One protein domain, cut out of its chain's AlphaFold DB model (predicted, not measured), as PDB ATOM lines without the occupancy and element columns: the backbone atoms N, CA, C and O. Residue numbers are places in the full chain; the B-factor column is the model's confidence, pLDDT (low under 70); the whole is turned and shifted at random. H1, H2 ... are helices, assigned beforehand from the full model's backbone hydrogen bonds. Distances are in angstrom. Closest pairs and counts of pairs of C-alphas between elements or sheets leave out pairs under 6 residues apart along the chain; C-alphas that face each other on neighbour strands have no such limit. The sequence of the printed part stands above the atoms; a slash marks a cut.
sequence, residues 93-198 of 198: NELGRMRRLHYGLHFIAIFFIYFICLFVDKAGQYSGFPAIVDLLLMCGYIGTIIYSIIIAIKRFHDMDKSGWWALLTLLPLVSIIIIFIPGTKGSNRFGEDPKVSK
ATOM      1  N   ASN A  93     186.622 169.728  76.376       43.81
ATOM      2  CA  ASN A  93     185.225 170.148  76.200       43.81
ATOM      3  C   ASN A  93     184.695 171.064  77.325       43.81
ATOM      4  O   ASN A  93     183.683 171.738  77.132       43.81
ATOM      5  N   GLU A  94     185.368 171.145  78.480       48.03
ATOM      6  CA  GLU A  94     184.898 171.927  79.643       48.03
ATOM      7  C   GLU A  94     185.398 173.384  79.690       48.03
ATOM      8  O   GLU A  94     184.963 174.188  80.518       48.03
ATOM      9  N   LEU A  95     186.305 173.779  78.792       53.88
ATOM     10  CA  LEU A  95     187.045 175.045  78.906       53.88
ATOM     11  C   LEU A  95     186.194 176.314  78.680       53.88
ATOM     12  O   LEU A  95     186.596 177.404  79.108       53.88
ATOM     13  N   GLY A  96     185.026 176.190  78.038       61.69
ATOM     14  CA  GLY A  96     184.194 177.323  77.620       61.69
ATOM     15  C   GLY A  96     183.146 177.801  78.631       61.69
ATOM     16  O   GLY A  96     182.752 178.969  78.575       61.69
ATOM     17  N   ARG A  97     182.696 176.941  79.557       70.69
ATOM     18  CA  ARG A  97     181.524 177.195  80.418       70.69
ATOM     19  C   ARG A  97     181.869 177.058  81.895       70.69
ATOM     20  O   ARG A  97     182.523 176.109  82.306       70.69
ATOM     21  N   MET A  98     181.380 177.983  82.722       78.31
ATOM     22  CA  MET A  98     181.600 177.938  84.172       78.31
ATOM     23  C   MET A  98     180.313 177.695  84.963       78.31
ATOM     24  O   MET A  98     179.351 178.463  84.874       78.31
ATOM     25  N   ARG A  99     180.336 176.674  85.834       77.94
ATOM     26  CA  ARG A  99     179.239 176.375  86.773       77.94
ATOM     27  C   ARG A  99     179.065 177.509  87.788       77.94
ATOM     28  O   ARG A  99     180.043 178.047  88.303       77.94
ATOM     29  N   ARG A 100     177.813 177.787  88.170       82.50
ATOM     30  CA  ARG A 100     177.461 178.855  89.128       82.50
ATOM     31  C   ARG A 100     178.201 178.784  90.473       82.50
ATOM     32  O   ARG A 100     178.548 179.823  91.013       82.50
ATOM     33  N   LEU A 101     178.459 177.577  90.995       79.06
ATOM     34  CA  LEU A 101     179.167 177.399  92.271       79.06
ATOM     35  C   LEU A 101     180.630 177.830  92.150       79.06
ATOM     36  O   LEU A 101     181.103 178.596  92.979       79.06
ATOM     37  N   HIS A 102     181.320 177.390  91.092       82.44
ATOM     38  CA  HIS A 102     182.692 177.814  90.824       82.44
ATOM     39  C   HIS A 102     182.756 179.329  90.645       82.44
ATOM     40  O   HIS A 102     183.569 179.971  91.298       82.44
ATOM     41  N   TYR A 103     181.848 179.912  89.858       85.94
ATOM     42  CA  TYR A 103     181.777 181.365  89.701       85.94
ATOM     43  C   TYR A 103     181.563 182.090  91.046       85.94
ATOM     44  O   TYR A 103     182.270 183.046  91.346       85.94
ATOM     45  N   GLY A 104     180.652 181.596  91.892       84.38
ATOM     46  CA  GLY A 104     180.414 182.146  93.229       84.38
ATOM     47  C   GLY A 104     181.634 182.060  94.153       84.38
ATOM     48  O   GLY A 104     181.944 183.030  94.839       84.38
ATOM     49  N   LEU A 105     182.374 180.947  94.134       82.12
ATOM     50  CA  LEU A 105     183.621 180.807  94.897       82.12
ATOM     51  C   LEU A 105     184.694 181.799  94.428       82.12
ATOM     52  O   LEU A 105     185.354 182.411  95.264       82.12
ATOM     53  N   HIS A 106     184.826 182.015  93.115       84.50
ATOM     54  CA  HIS A 106     185.743 183.025  92.574       84.50
ATOM     55  C   HIS A 106     185.323 184.437  92.993       84.50
ATOM     56  O   HIS A 106     186.167 185.222  93.411       84.50
ATOM     57  N   PHE A 107     184.023 184.748  92.940       86.12
ATOM     58  CA  PHE A 107     183.496 186.032  93.402       86.12
ATOM     59  C   PHE A 107     183.833 186.286  94.880       86.12
ATOM     60  O   PHE A 107     184.329 187.358  95.221       86.12
ATOM     61  N   ILE A 108     183.636 185.285  95.746       84.88
ATOM     62  CA  ILE A 108     183.983 185.371  97.172       84.88
ATOM     63  C   ILE A 108     185.497 185.558  97.359       84.88
ATOM     64  O   ILE A 108     185.913 186.432  98.116       84.88
ATOM     65  N   ALA A 109     186.328 184.784  96.656       83.44
ATOM     66  CA  ALA A 109     187.782 184.902  96.744       83.44
ATOM     67  C   ALA A 109     188.269 186.300  96.332       83.44
ATOM     68  O   ALA A 109     189.043 186.925  97.055       83.44
ATOM     69  N   ILE A 110     187.762 186.826  95.212       85.44
ATOM     70  CA  ILE A 110     188.077 188.176  94.732       85.44
ATOM     71  C   ILE A 110     187.620 189.233  95.744       85.44
ATOM     72  O   ILE A 110     188.378 190.158  96.028       85.44
ATOM     73  N   PHE A 111     186.432 189.085  96.338       85.19
ATOM     74  CA  PHE A 111     185.945 189.990  97.382       85.19
ATOM     75  C   PHE A 111     186.906 190.061  98.580       85.19
ATOM     76  O   PHE A 111     187.265 191.155  99.017       85.19
ATOM     77  N   PHE A 112     187.381 188.913  99.074       83.44
ATOM     78  CA  PHE A 112     188.351 188.877 100.172       83.44
ATOM     79  C   PHE A 112     189.716 189.445  99.779       83.44
ATOM     80  O   PHE A 112     190.315 190.163 100.576       83.44
ATOM     81  N   ILE A 113     190.192 189.189  98.557       81.94
ATOM     82  CA  ILE A 113     191.432 189.792  98.047       81.94
ATOM     83  C   ILE A 113     191.308 191.318  98.035       81.94
ATOM     84  O   ILE A 113     192.174 191.999  98.578       81.94
ATOM     85  N   TYR A 114     190.207 191.862  97.505       85.31
ATOM     86  CA  TYR A 114     189.954 193.304  97.530       85.31
ATOM     87  C   TYR A 114     189.931 193.857  98.954       85.31
ATOM     88  O   TYR A 114     190.546 194.890  99.213       85.31
ATOM     89  N   PHE A 115     189.267 193.163  99.880       83.25
ATOM     90  CA  PHE A 115     189.213 193.562 101.284       83.25
ATOM     91  C   PHE A 115     190.609 193.608 101.928       83.25
ATOM     92  O   PHE A 115     190.947 194.583 102.598       83.25
ATOM     93  N   ILE A 116     191.448 192.597 101.675       83.12
ATOM     94  CA  ILE A 116     192.834 192.553 102.159       83.12
ATOM     95  C   ILE A 116     193.652 193.690 101.545       83.12
ATOM     96  O   ILE A 116     194.338 194.399 102.275       83.12
ATOM     97  N   CYS A 117     193.569 193.908 100.232       82.88
ATOM     98  CA  CYS A 117     194.320 194.978  99.579       82.88
ATOM     99  C   CYS A 117     193.919 196.365 100.111       82.88
ATOM    100  O   CYS A 117     194.797 197.181 100.375       82.88
ATOM    101  N   LEU A 118     192.621 196.605 100.356       84.62
ATOM    102  CA  LEU A 118     192.141 197.844 100.986       84.62
ATOM    103  C   LEU A 118     192.686 198.015 102.407       84.62
ATOM    104  O   LEU A 118     193.067 199.117 102.800       84.62
ATOM    105  N   PHE A 119     192.735 196.931 103.184       83.44
ATOM    106  CA  PHE A 119     193.311 196.957 104.522       83.44
ATOM    107  C   PHE A 119     194.810 197.278 104.490       83.44
ATOM    108  O   PHE A 119     195.270 198.111 105.270       83.44
ATOM    109  N   VAL A 120     195.565 196.661 103.576       82.25
ATOM    110  CA  VAL A 120     197.007 196.902 103.404       82.25
ATOM    111  C   VAL A 120     197.281 198.344 102.976       82.25
ATOM    112  O   VAL A 120     198.161 198.971 103.558       82.25
ATOM    113  N   ASP A 121     196.513 198.887 102.027       82.81
ATOM    114  CA  ASP A 121     196.626 200.289 101.599       82.81
ATOM    115  C   ASP A 121     196.383 201.250 102.777       82.81
ATOM    116  O   ASP A 121     197.198 202.128 103.073       82.81
ATOM    117  N   LYS A 122     195.311 201.022 103.551       84.69
ATOM    118  CA  LYS A 122     195.021 201.845 104.733       84.69
ATOM    119  C   LYS A 122     196.072 201.709 105.824       84.69
ATOM    120  O   LYS A 122     196.454 202.722 106.398       84.69
ATOM    121  N   ALA A 123     196.575 200.506 106.091       78.69
ATOM    122  CA  ALA A 123     197.675 200.308 107.030       78.69
ATOM    123  C   ALA A 123     198.937 201.062 106.573       78.69
ATOM    124  O   ALA A 123     199.539 201.781 107.371       78.69
ATOM    125  N   GLY A 124     199.271 200.977 105.281       81.19
ATOM    126  CA  GLY A 124     200.423 201.643 104.678       81.19
ATOM    127  C   GLY A 124     200.409 203.162 104.811       81.19
ATOM    128  O   GLY A 124     201.465 203.748 105.058       81.19
ATOM    129  N   GLN A 125     199.226 203.783 104.748       81.38
ATOM    130  CA  GLN A 125     199.048 205.227 104.961       81.38
ATOM    131  C   GLN A 125     199.440 205.672 106.381       81.38
ATOM    132  O   GLN A 125     199.917 206.792 106.552       81.38
ATOM    133  N   TYR A 126     199.291 204.808 107.391       77.19
ATOM    134  CA  TYR A 126     199.680 205.112 108.776       77.19
ATOM    135  C   TYR A 126     201.111 204.679 109.115       77.19
ATOM    136  O   TYR A 126     201.763 205.318 109.938       77.19
ATOM    137  N   SER A 127     201.608 203.597 108.507       76.62
ATOM    138  CA  SER A 127     202.925 203.022 108.813       76.62
ATOM    139  C   SER A 127     204.049 203.456 107.866       76.62
ATOM    140  O   SER A 127     205.203 203.114 108.116       76.62
ATOM    141  N   GLY A 128     203.734 204.179 106.786       80.75
ATOM    142  CA  GLY A 128     204.710 204.672 105.813       80.75
ATOM    143  C   GLY A 128     205.319 203.560 104.961       80.75
ATOM    144  O   GLY A 128     206.541 203.403 104.925       80.75
ATOM    145  N   PHE A 129     204.483 202.751 104.300       76.44
ATOM    146  CA  PHE A 129     205.001 201.724 103.394       76.44
ATOM    147  C   PHE A 129     205.810 202.332 102.236       76.44
ATOM    148  O   PHE A 129     205.525 203.442 101.787       76.44
ATOM    149  N   PRO A 130     206.847 201.628 101.741       82.00
ATOM    150  CA  PRO A 130     207.608 202.120 100.604       82.00
ATOM    151  C   PRO A 130     206.740 202.134  99.337       82.00
ATOM    152  O   PRO A 130     206.006 201.180  99.096       82.00
ATOM    153  N   ALA A 131     206.924 203.134  98.467       80.31
ATOM    154  CA  ALA A 131     206.137 203.329  97.236       80.31
ATOM    155  C   ALA A 131     206.089 202.114  96.281       80.31
ATOM    156  O   ALA A 131     205.187 201.992  95.455       80.31
ATOM    157  N   ILE A 132     207.051 201.188  96.382       78.69
ATOM    158  CA  ILE A 132     207.023 199.931  95.619       78.69
ATOM    159  C   ILE A 132     205.829 199.043  96.002       78.69
ATOM    160  O   ILE A 132     205.317 198.323  95.151       78.69
ATOM    161  N   VAL A 133     205.370 199.096  97.256       79.50
ATOM    162  CA  VAL A 133     204.211 198.331  97.735       79.50
ATOM    163  C   VAL A 133     202.939 198.830  97.054       79.50
ATOM    164  O   VAL A 133     202.171 198.016  96.549       79.50
ATOM    165  N   ASP A 134     202.771 200.148  96.941       78.75
ATOM    166  CA  ASP A 134     201.611 200.757  96.281       78.75
ATOM    167  C   ASP A 134     201.565 200.402  94.790       78.75
ATOM    168  O   ASP A 134     200.515 200.034  94.261       78.75
ATOM    169  N   LEU A 135     202.722 200.422  94.114       80.31
ATOM    170  CA  LEU A 135     202.828 200.001  92.715       80.31
ATOM    171  C   LEU A 135     202.442 198.525  92.532       80.31
ATOM    172  O   LEU A 135     201.719 198.184  91.596       80.31
ATOM    173  N   LEU A 136     202.902 197.646  93.427       79.62
ATOM    174  CA  LEU A 136     202.565 196.222  93.382       79.62
ATOM    175  C   LEU A 136     201.073 195.981  93.638       79.62
ATOM    176  O   LEU A 136     200.466 195.169  92.937       79.62
ATOM    177  N   LEU A 137     200.472 196.705  94.587       80.75
ATOM    178  CA  LEU A 137     199.031 196.654  94.838       80.75
ATOM    179  C   LEU A 137     198.239 197.117  93.613       80.75
ATOM    180  O   LEU A 137     197.306 196.427  93.203       80.75
ATOM    181  N   MET A 138     198.644 198.217  92.970       80.75
ATOM    182  CA  MET A 138     198.019 198.706  91.737       80.75
ATOM    183  C   MET A 138     198.053 197.651  90.622       80.75
ATOM    184  O   MET A 138     197.025 197.368  90.003       80.75
ATOM    185  N   CYS A 139     199.209 197.023  90.392       79.94
ATOM    186  CA  CYS A 139     199.339 195.935  89.422       79.94
ATOM    187  C   CYS A 139     198.442 194.738  89.781       79.94
ATOM    188  O   CYS A 139     197.777 194.181  88.905       79.94
ATOM    189  N   GLY A 140     198.380 194.373  91.066       80.50
ATOM    190  CA  GLY A 140     197.507 193.315  91.574       80.50
ATOM    191  C   GLY A 140     196.022 193.603  91.338       80.50
ATOM    192  O   GLY A 140     195.287 192.719  90.888       80.50
ATOM    193  N   TYR A 141     195.582 194.845  91.556       81.00
ATOM    194  CA  TYR A 141     194.212 195.272  91.270       81.00
ATOM    195  C   TYR A 141     193.867 195.132  89.788       81.00
ATOM    196  O   TYR A 141     192.849 194.525  89.453       81.00
ATOM    197  N   ILE A 142     194.735 195.614  88.894       80.94
ATOM    198  CA  ILE A 142     194.528 195.498  87.442       80.94
ATOM    199  C   ILE A 142     194.441 194.025  87.026       80.94
ATOM    200  O   ILE A 142     193.508 193.637  86.321       80.94
ATOM    201  N   GLY A 143     195.362 193.187  87.513       83.19
ATOM    202  CA  GLY A 143     195.340 191.747  87.246       83.19
ATOM    203  C   GLY A 143     194.046 191.084  87.723       83.19
ATOM    204  O   GLY A 143     193.439 190.304  86.988       83.19
ATOM    205  N   THR A 144     193.567 191.458  88.910       82.75
ATOM    206  CA  THR A 144     192.315 190.935  89.474       82.75
ATOM    207  C   THR A 144     191.101 191.360  88.648       82.75
ATOM    208  O   THR A 144     190.197 190.551  88.439       82.75
ATOM    209  N   ILE A 145     191.073 192.591  88.125       82.19
ATOM    210  CA  ILE A 145     190.003 193.064  87.230       82.19
ATOM    211  C   ILE A 145     189.978 192.235  85.945       82.19
ATOM    212  O   ILE A 145     188.929 191.702  85.581       82.19
ATOM    213  N   ILE A 146     191.128 192.077  85.284       82.25
ATOM    214  CA  ILE A 146     191.239 191.298  84.042       82.25
ATOM    215  C   ILE A 146     190.770 189.862  84.280       82.25
ATOM    216  O   ILE A 146     189.945 189.336  83.532       82.25
ATOM    217  N   TYR A 147     191.242 189.244  85.363       80.81
ATOM    218  CA  TYR A 147     190.845 187.895  85.729       80.81
ATOM    219  C   TYR A 147     189.334 187.786  85.995       80.81
ATOM    220  O   TYR A 147     188.675 186.882  85.478       80.81
ATOM    221  N   SER A 148     188.755 188.748  86.718       83.69
ATOM    222  CA  SER A 148     187.310 188.803  86.989       83.69
ATOM    223  C   SER A 148     186.484 188.850  85.699       83.69
ATOM    224  O   SER A 148     185.454 188.180  85.601       83.69
ATOM    225  N   ILE A 149     186.954 189.590  84.688       82.50
ATOM    226  CA  ILE A 149     186.316 189.664  83.367       82.50
ATOM    227  C   ILE A 149     186.392 188.309  82.655       82.50
ATOM    228  O   ILE A 149     185.372 187.834  82.164       82.50
ATOM    229  N   ILE A 150     187.552 187.644  82.638       83.12
ATOM    230  CA  ILE A 150     187.715 186.320  82.001       83.12
ATOM    231  C   ILE A 150     186.743 185.297  82.607       83.12
ATOM    232  O   ILE A 150     186.082 184.538  81.894       83.12
ATOM    233  N   ILE A 151     186.620 185.299  83.932       84.00
ATOM    234  CA  ILE A 151     185.722 184.403  84.662       84.00
ATOM    235  C   ILE A 151     184.250 184.739  84.375       84.00
ATOM    236  O   ILE A 151     183.437 183.839  84.143       84.00
ATOM    237  N   ALA A 152     183.909 186.026  84.303       84.88
ATOM    238  CA  ALA A 152     182.584 186.480  83.897       84.88
ATOM    239  C   ALA A 152     182.240 186.086  82.451       84.88
ATOM    240  O   ALA A 152     181.122 185.636  82.210       84.88
ATOM    241  N   ILE A 153     183.184 186.161  81.505       84.44
ATOM    242  CA  ILE A 153     182.989 185.697  80.119       84.44
ATOM    243  C   ILE A 153     182.558 184.227  80.118       84.44
ATOM    244  O   ILE A 153     181.525 183.890  79.537       84.44
ATOM    245  N   LYS A 154     183.272 183.362  80.852       83.12
ATOM    246  CA  LYS A 154     182.915 181.937  80.984       83.12
ATOM    247  C   LYS A 154     181.542 181.723  81.634       83.12
ATOM    248  O   LYS A 154     180.833 180.774  81.292       83.12
ATOM    249  N   ARG A 155     181.132 182.599  82.561       87.94
ATOM    250  CA  ARG A 155     179.786 182.571  83.160       87.94
ATOM    251  C   ARG A 155     178.708 182.968  82.150       87.94
ATOM    252  O   ARG A 155     177.678 182.304  82.084       87.94
ATOM    253  N   PHE A 156     178.938 184.004  81.346       85.50
ATOM    254  CA  PHE A 156     178.010 184.406  80.285       85.50
ATOM    255  C   PHE A 156     177.912 183.369  79.169       85.50
ATOM    256  O   PHE A 156     176.817 183.138  78.656       85.50
ATOM    257  N   HIS A 157     179.006 182.679  78.857       82.81
ATOM    258  CA  HIS A 157     178.996 181.543  77.940       82.81
ATOM    259  C   HIS A 157     178.148 180.378  78.464       82.81
ATOM    260  O   HIS A 157     177.424 179.750  77.696       82.81
ATOM    261  N   ASP A 158     178.132 180.129  79.778       84.75
ATOM    262  CA  ASP A 158     177.218 179.137  80.361       84.75
ATOM    263  C   ASP A 158     175.732 179.529  80.229       84.75
ATOM    264  O   ASP A 158     174.860 178.670  80.292       84.75
ATOM    265  N   MET A 159     175.431 180.813  80.013       87.62
ATOM    266  CA  MET A 159     174.081 181.333  79.747       87.62
ATOM    267  C   MET A 159     173.800 181.536  78.246       87.62
ATOM    268  O   MET A 159     172.826 182.200  77.888       87.62
ATOM    269  N   ASP A 160     174.665 181.014  77.371       85.50
ATOM    270  CA  ASP A 160     174.623 181.198  75.914       85.50
ATOM    271  C   ASP A 160     174.580 182.680  75.471       85.50
ATOM    272  O   ASP A 160     174.024 183.073  74.440       85.50
ATOM    273  N   LYS A 161     175.211 183.561  76.255       84.38
ATOM    274  CA  LYS A 161     175.386 184.990  75.944       84.38
ATOM    275  C   LYS A 161     176.781 185.262  75.392       84.38
ATOM    276  O   LYS A 161     177.671 184.421  75.486       84.38
ATOM    277  N   SER A 162     176.955 186.398  74.719       79.88
ATOM    278  CA  SER A 162     178.268 186.796  74.204       79.88
ATOM    279  C   SER A 162     179.172 187.262  75.349       79.88
ATOM    280  O   SER A 162     178.690 187.818  76.337       79.88
ATOM    281  N   GLY A 163     180.488 187.078  75.207       76.75
ATOM    282  CA  GLY A 163     181.467 187.517  76.209       76.75
ATOM    283  C   GLY A 163     181.425 189.020  76.508       76.75
ATOM    284  O   GLY A 163     181.756 189.428  77.611       76.75
ATOM    285  N   TRP A 164     180.921 189.845  75.585       76.50
ATOM    286  CA  TRP A 164     180.722 191.286  75.789       76.50
ATOM    287  C   TRP A 164     179.842 191.632  76.993       76.50
ATOM    288  O   TRP A 164     180.059 192.657  77.636       76.50
ATOM    289  N   TRP A 165     178.895 190.761  77.355       79.25
ATOM    290  CA  TRP A 165     178.067 190.952  78.548       79.25
ATOM    291  C   TRP A 165     178.880 190.902  79.847       79.25
ATOM    292  O   TRP A 165     178.447 191.460  80.853       79.25
ATOM    293  N   ALA A 166     180.084 190.318  79.823       80.81
ATOM    294  CA  ALA A 166     180.996 190.323  80.958       80.81
ATOM    295  C   ALA A 166     181.421 191.734  81.370       80.81
ATOM    296  O   ALA A 166     181.699 191.947  82.537       80.81
ATOM    297  N   LEU A 167     181.403 192.728  80.479       80.75
ATOM    298  CA  LEU A 167     181.706 194.107  80.879       80.75
ATOM    299  C   LEU A 167     180.692 194.663  81.889       80.75
ATOM    300  O   LEU A 167     181.033 195.536  82.681       80.75
ATOM    301  N   LEU A 168     179.469 194.123  81.931       83.81
ATOM    302  CA  LEU A 168     178.481 194.523  82.930       83.81
ATOM    303  C   LEU A 168     178.863 194.082  84.347       83.81
ATOM    304  O   LEU A 168     178.385 194.688  85.299       83.81
ATOM    305  N   THR A 169     179.732 193.078  84.519       85.69
ATOM    306  CA  THR A 169     180.182 192.626  85.852       85.69
ATOM    307  C   THR A 169     181.160 193.593  86.508       85.69
ATOM    308  O   THR A 169     181.432 193.473  87.702       85.69
ATOM    309  N   LEU A 170     181.622 194.612  85.773       77.88
ATOM    310  CA  LEU A 170     182.273 195.777  86.372       77.88
ATOM    311  C   LEU A 170     181.331 196.513  87.336       77.88
ATOM    312  O   LEU A 170     181.800 197.175  88.256       77.88
ATOM    313  N   LEU A 171     180.011 196.366  87.167       85.81
ATOM    314  CA  LEU A 171     179.025 196.770  88.160       85.81
ATOM    315  C   LEU A 171     178.884 195.644  89.203       85.81
ATOM    316  O   LEU A 171     178.363 194.574  88.871       85.81
ATOM    317  N   PRO A 172     179.270 195.857  90.479       75.06
ATOM    318  CA  PRO A 172     179.318 194.792  91.487       75.06
ATOM    319  C   PRO A 172     177.989 194.047  91.675       75.06
ATOM    320  O   PRO A 172     177.969 192.839  91.900       75.06
ATOM    321  N   LEU A 173     176.867 194.757  91.534       85.50
ATOM    322  CA  LEU A 173     175.527 194.179  91.651       85.50
ATOM    323  C   LEU A 173     175.238 193.151  90.552       85.50
ATOM    324  O   LEU A 173     174.614 192.127  90.824       85.50
ATOM    325  N   VAL A 174     175.721 193.385  89.330       86.44
ATOM    326  CA  VAL A 174     175.526 192.451  88.214       86.44
ATOM    327  C   VAL A 174     176.240 191.140  88.510       86.44
ATOM    328  O   VAL A 174     175.640 190.080  88.345       86.44
ATOM    329  N   SER A 175     177.472 191.205  89.022       84.62
ATOM    330  CA  SER A 175     178.264 190.037  89.426       84.62
ATOM    331  C   SER A 175     177.548 189.166  90.453       84.62
ATOM    332  O   SER A 175     177.596 187.944  90.364       84.62
ATOM    333  N   ILE A 176     176.821 189.779  91.389       87.19
ATOM    334  CA  ILE A 176     176.023 189.055  92.384       87.19
ATOM    335  C   ILE A 176     174.796 188.410  91.728       87.19
ATOM    336  O   ILE A 176     174.525 187.230  91.945       87.19
ATOM    337  N   ILE A 177     174.071 189.153  90.888       89.69
ATOM    338  CA  ILE A 177     172.848 188.669  90.230       89.69
ATOM    339  C   ILE A 177     173.134 187.425  89.375       89.69
ATOM    340  O   ILE A 177     172.395 186.440  89.446       89.69
ATOM    341  N   ILE A 178     174.231 187.414  88.610       89.50
ATOM    342  CA  ILE A 178     174.562 186.305  87.694       89.50
ATOM    343  C   ILE A 178     174.955 184.995  88.401       89.50
ATOM    344  O   ILE A 178     174.967 183.941  87.755       89.50
ATOM    345  N   ILE A 179     175.231 185.026  89.712       87.31
ATOM    346  CA  ILE A 179     175.426 183.816  90.537       87.31
ATOM    347  C   ILE A 179     174.114 183.025  90.638       87.31
ATOM    348  O   ILE A 179     174.123 181.792  90.626       87.31
ATOM    349  N   PHE A 180     172.979 183.725  90.713       88.31
ATOM    350  CA  PHE A 180     171.664 183.117  90.930       88.31
ATOM    351  C   PHE A 180     170.989 182.652  89.638       88.31
ATOM    352  O   PHE A 180     170.125 181.774  89.672       88.31
ATOM    353  N   ILE A 181     171.404 183.188  88.489       88.94
ATOM    354  CA  ILE A 181     170.849 182.809  87.187       88.94
ATOM    355  C   ILE A 181     171.354 181.405  86.812       88.94
ATOM    356  O   ILE A 181     172.562 181.167  86.853       88.94
ATOM    357  N   PRO A 182     170.482 180.447  86.448       86.50
ATOM    358  CA  PRO A 182     170.913 179.134  85.975       86.50
ATOM    359  C   PRO A 182     171.546 179.207  84.575       86.50
ATOM    360  O   PRO A 182     171.174 180.038  83.754       86.50
ATOM    361  N   GLY A 183     172.498 178.312  84.298       85.31
ATOM    362  CA  GLY A 183     173.023 178.100  82.943       85.31
ATOM    363  C   GLY A 183     172.046 177.382  82.013       85.31
ATOM    364  O   GLY A 183     171.024 176.848  82.462       85.31
ATOM    365  N   THR A 184     172.384 177.325  80.725       85.81
ATOM    366  CA  THR A 184     171.626 176.578  79.714       85.81
ATOM    367  C   THR A 184     171.701 175.074  79.973       85.81
ATOM    368  O   THR A 184     172.786 174.536  80.198       85.81
ATOM    369  N   LYS A 185     170.550 174.393  79.938       83.62
ATOM    370  CA  LYS A 185     170.475 172.928  80.050       83.62
ATOM    371  C   LYS A 185     170.941 172.289  78.741       83.62
ATOM    372  O   LYS A 185     170.480 172.710  77.683       83.62
ATOM    373  N   GLY A 186     171.773 171.255  78.822       79.94
ATOM    374  CA  GLY A 186     172.298 170.572  77.637       79.94
ATOM    375  C   GLY A 186     173.454 171.325  76.968       79.94
ATOM    376  O   GLY A 186     174.019 172.272  77.532       79.94
ATOM    377  N   SER A 187     173.843 170.870  75.778       79.88
ATOM    378  CA  SER A 187     174.907 171.496  74.995       79.88
ATOM    379  C   SER A 187     174.501 172.890  74.505       79.88
ATOM    380  O   SER A 187     173.338 173.157  74.207       79.88
ATOM    381  N   ASN A 188     175.472 173.798  74.442       80.06
ATOM    382  CA  ASN A 188     175.323 175.117  73.833       80.06
ATOM    383  C   ASN A 188     176.504 175.392  72.884       80.06
ATOM    384  O   ASN A 188     177.394 174.553  72.730       80.06
ATOM    385  N   ARG A 189     176.548 176.575  72.255       73.25
ATOM    386  CA  ARG A 189     177.610 176.934  71.290       73.25
ATOM    387  C   ARG A 189     179.027 177.005  71.883       73.25
ATOM    388  O   ARG A 189     179.986 177.170  71.142       73.25
ATOM    389  N   PHE A 190     179.147 176.936  73.205       72.94
ATOM    390  CA  PHE A 190     180.395 177.007  73.961       72.94
ATOM    391  C   PHE A 190     180.780 175.674  74.618       72.94
ATOM    392  O   PHE A 190     181.757 175.641  75.366       72.94
ATOM    393  N   GLY A 191     180.024 174.599  74.371       72.50
ATOM    394  CA  GLY A 191     180.336 173.252  74.842       72.50
ATOM    395  C   GLY A 191     179.157 172.523  75.488       72.50
ATOM    396  O   GLY A 191     178.041 173.041  75.626       72.50
ATOM    397  N   GLU A 192     179.425 171.286  75.894       70.56
ATOM    398  CA  GLU A 192     178.464 170.414  76.570       70.56
ATOM    399  C   GLU A 192     178.086 170.940  77.962       70.56
ATOM    400  O   GLU A 192     178.711 171.855  78.502       70.56
ATOM    401  N   ASP A 193     176.997 170.420  78.532       68.81
ATOM    402  CA  ASP A 193     176.551 170.844  79.859       68.81
ATOM    403  C   ASP A 193     177.569 170.385  80.920       68.81
ATOM    404  O   ASP A 193     177.768 169.180  81.081       68.81
ATOM    405  N   PRO A 194     178.150 171.299  81.722       64.12
ATOM    406  CA  PRO A 194     179.099 170.948  82.783       64.12
ATOM    407  C   PRO A 194     178.464 170.166  83.954       64.12
ATOM    408  O   PRO A 194     179.080 169.974  85.006       64.12
ATOM    409  N   LYS A 195     177.183 169.788  83.855       65.62
ATOM    410  CA  LYS A 195     176.514 168.838  84.754       65.62
ATOM    411  C   LYS A 195     176.434 167.416  84.199       65.62
ATOM    412  O   LYS A 195     176.087 166.539  84.979       65.62
ATOM    413  N   VAL A 196     176.695 167.210  82.907       58.75
ATOM    414  CA  VAL A 196     176.558 165.908  82.230       58.75
ATOM    415  C   VAL A 196     177.864 165.103  82.276       58.75
ATOM    416  O   VAL A 196     177.810 163.884  82.207       58.75
ATOM    417  N   SER A 197     179.021 165.745  82.485       51.16
ATOM    418  CA  SER A 197     180.339 165.087  82.570       51.16
ATOM    419  C   SER A 197     180.634 164.347  83.891       51.16
ATOM    420  O   SER A 197     181.796 164.130  84.225       51.16
ATOM    421  N   LYS A 198     179.618 163.942  84.665       42.34
ATOM    422  CA  LYS A 198     179.808 163.172  85.909       42.34
ATOM    423  C   LYS A 198     178.976 161.906  85.957       42.34
ATOM    424  O   LYS A 198     177.766 162.003  85.665       42.34
TER     425      LYS A 198
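What this domain is: This is residues 93 to 198 of the 198 residues of the protein "DUF805 domain-containing protein" of Haemophilus haemolyticus (UniProt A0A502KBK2). A long helical hairpin, H1 and H2 side by side, makes the rod's length, and two short helices, H3 and H4, cover one side of its open end. The tail, residues 181 to 198, has no named element. The printed part has 106 residues, with H1, H2, H3, H4 in chain order and no named strand: all helix, loose, radius of gyration of the C-alphas 16.8 A, spans 55 by 25 by 19 A.

Where its parts are: H1, residues 100 to 127, begins at C-alpha (177.461, 178.855, 89.128) and is 40.2 A long. H2, 131 to 158, is 41.3 A. H3 is 163 to 170; H4, 172 to 180, ends at C-alpha (171.664, 183.117, 90.930).

How they stand to each other: H1 and H2 touch at a shallow tilt of 14 degrees, opposite ways; their closest C-alphas, Cys 117 and Leu 137, are 6.9 A apart. H3 touches H2 residues 149 to 157 alone, closest C-alphas Ile 153 and Gly 163, 4.6 A. H4 touches H1 residues 100 to 107 alone, closest C-alphas Arg 100 and Ile 179, 5.5 A. H1 and H3 are apart. Every O i to N i+4 pair is within hydrogen-bond range in H2, 23 of 24 in H1, 3 of 5 in H4 and 0 of 4 in H3, where 5 of 5 O i to N i+3 pairs are.

The domain as a whole: The C-alphas farthest apart, Gly 128 and Gly 186, are 54.8 A apart. The printed part has no cut, and the three links are tight. Residues 93 to 96 and 193 to 198 have pLDDT under 70.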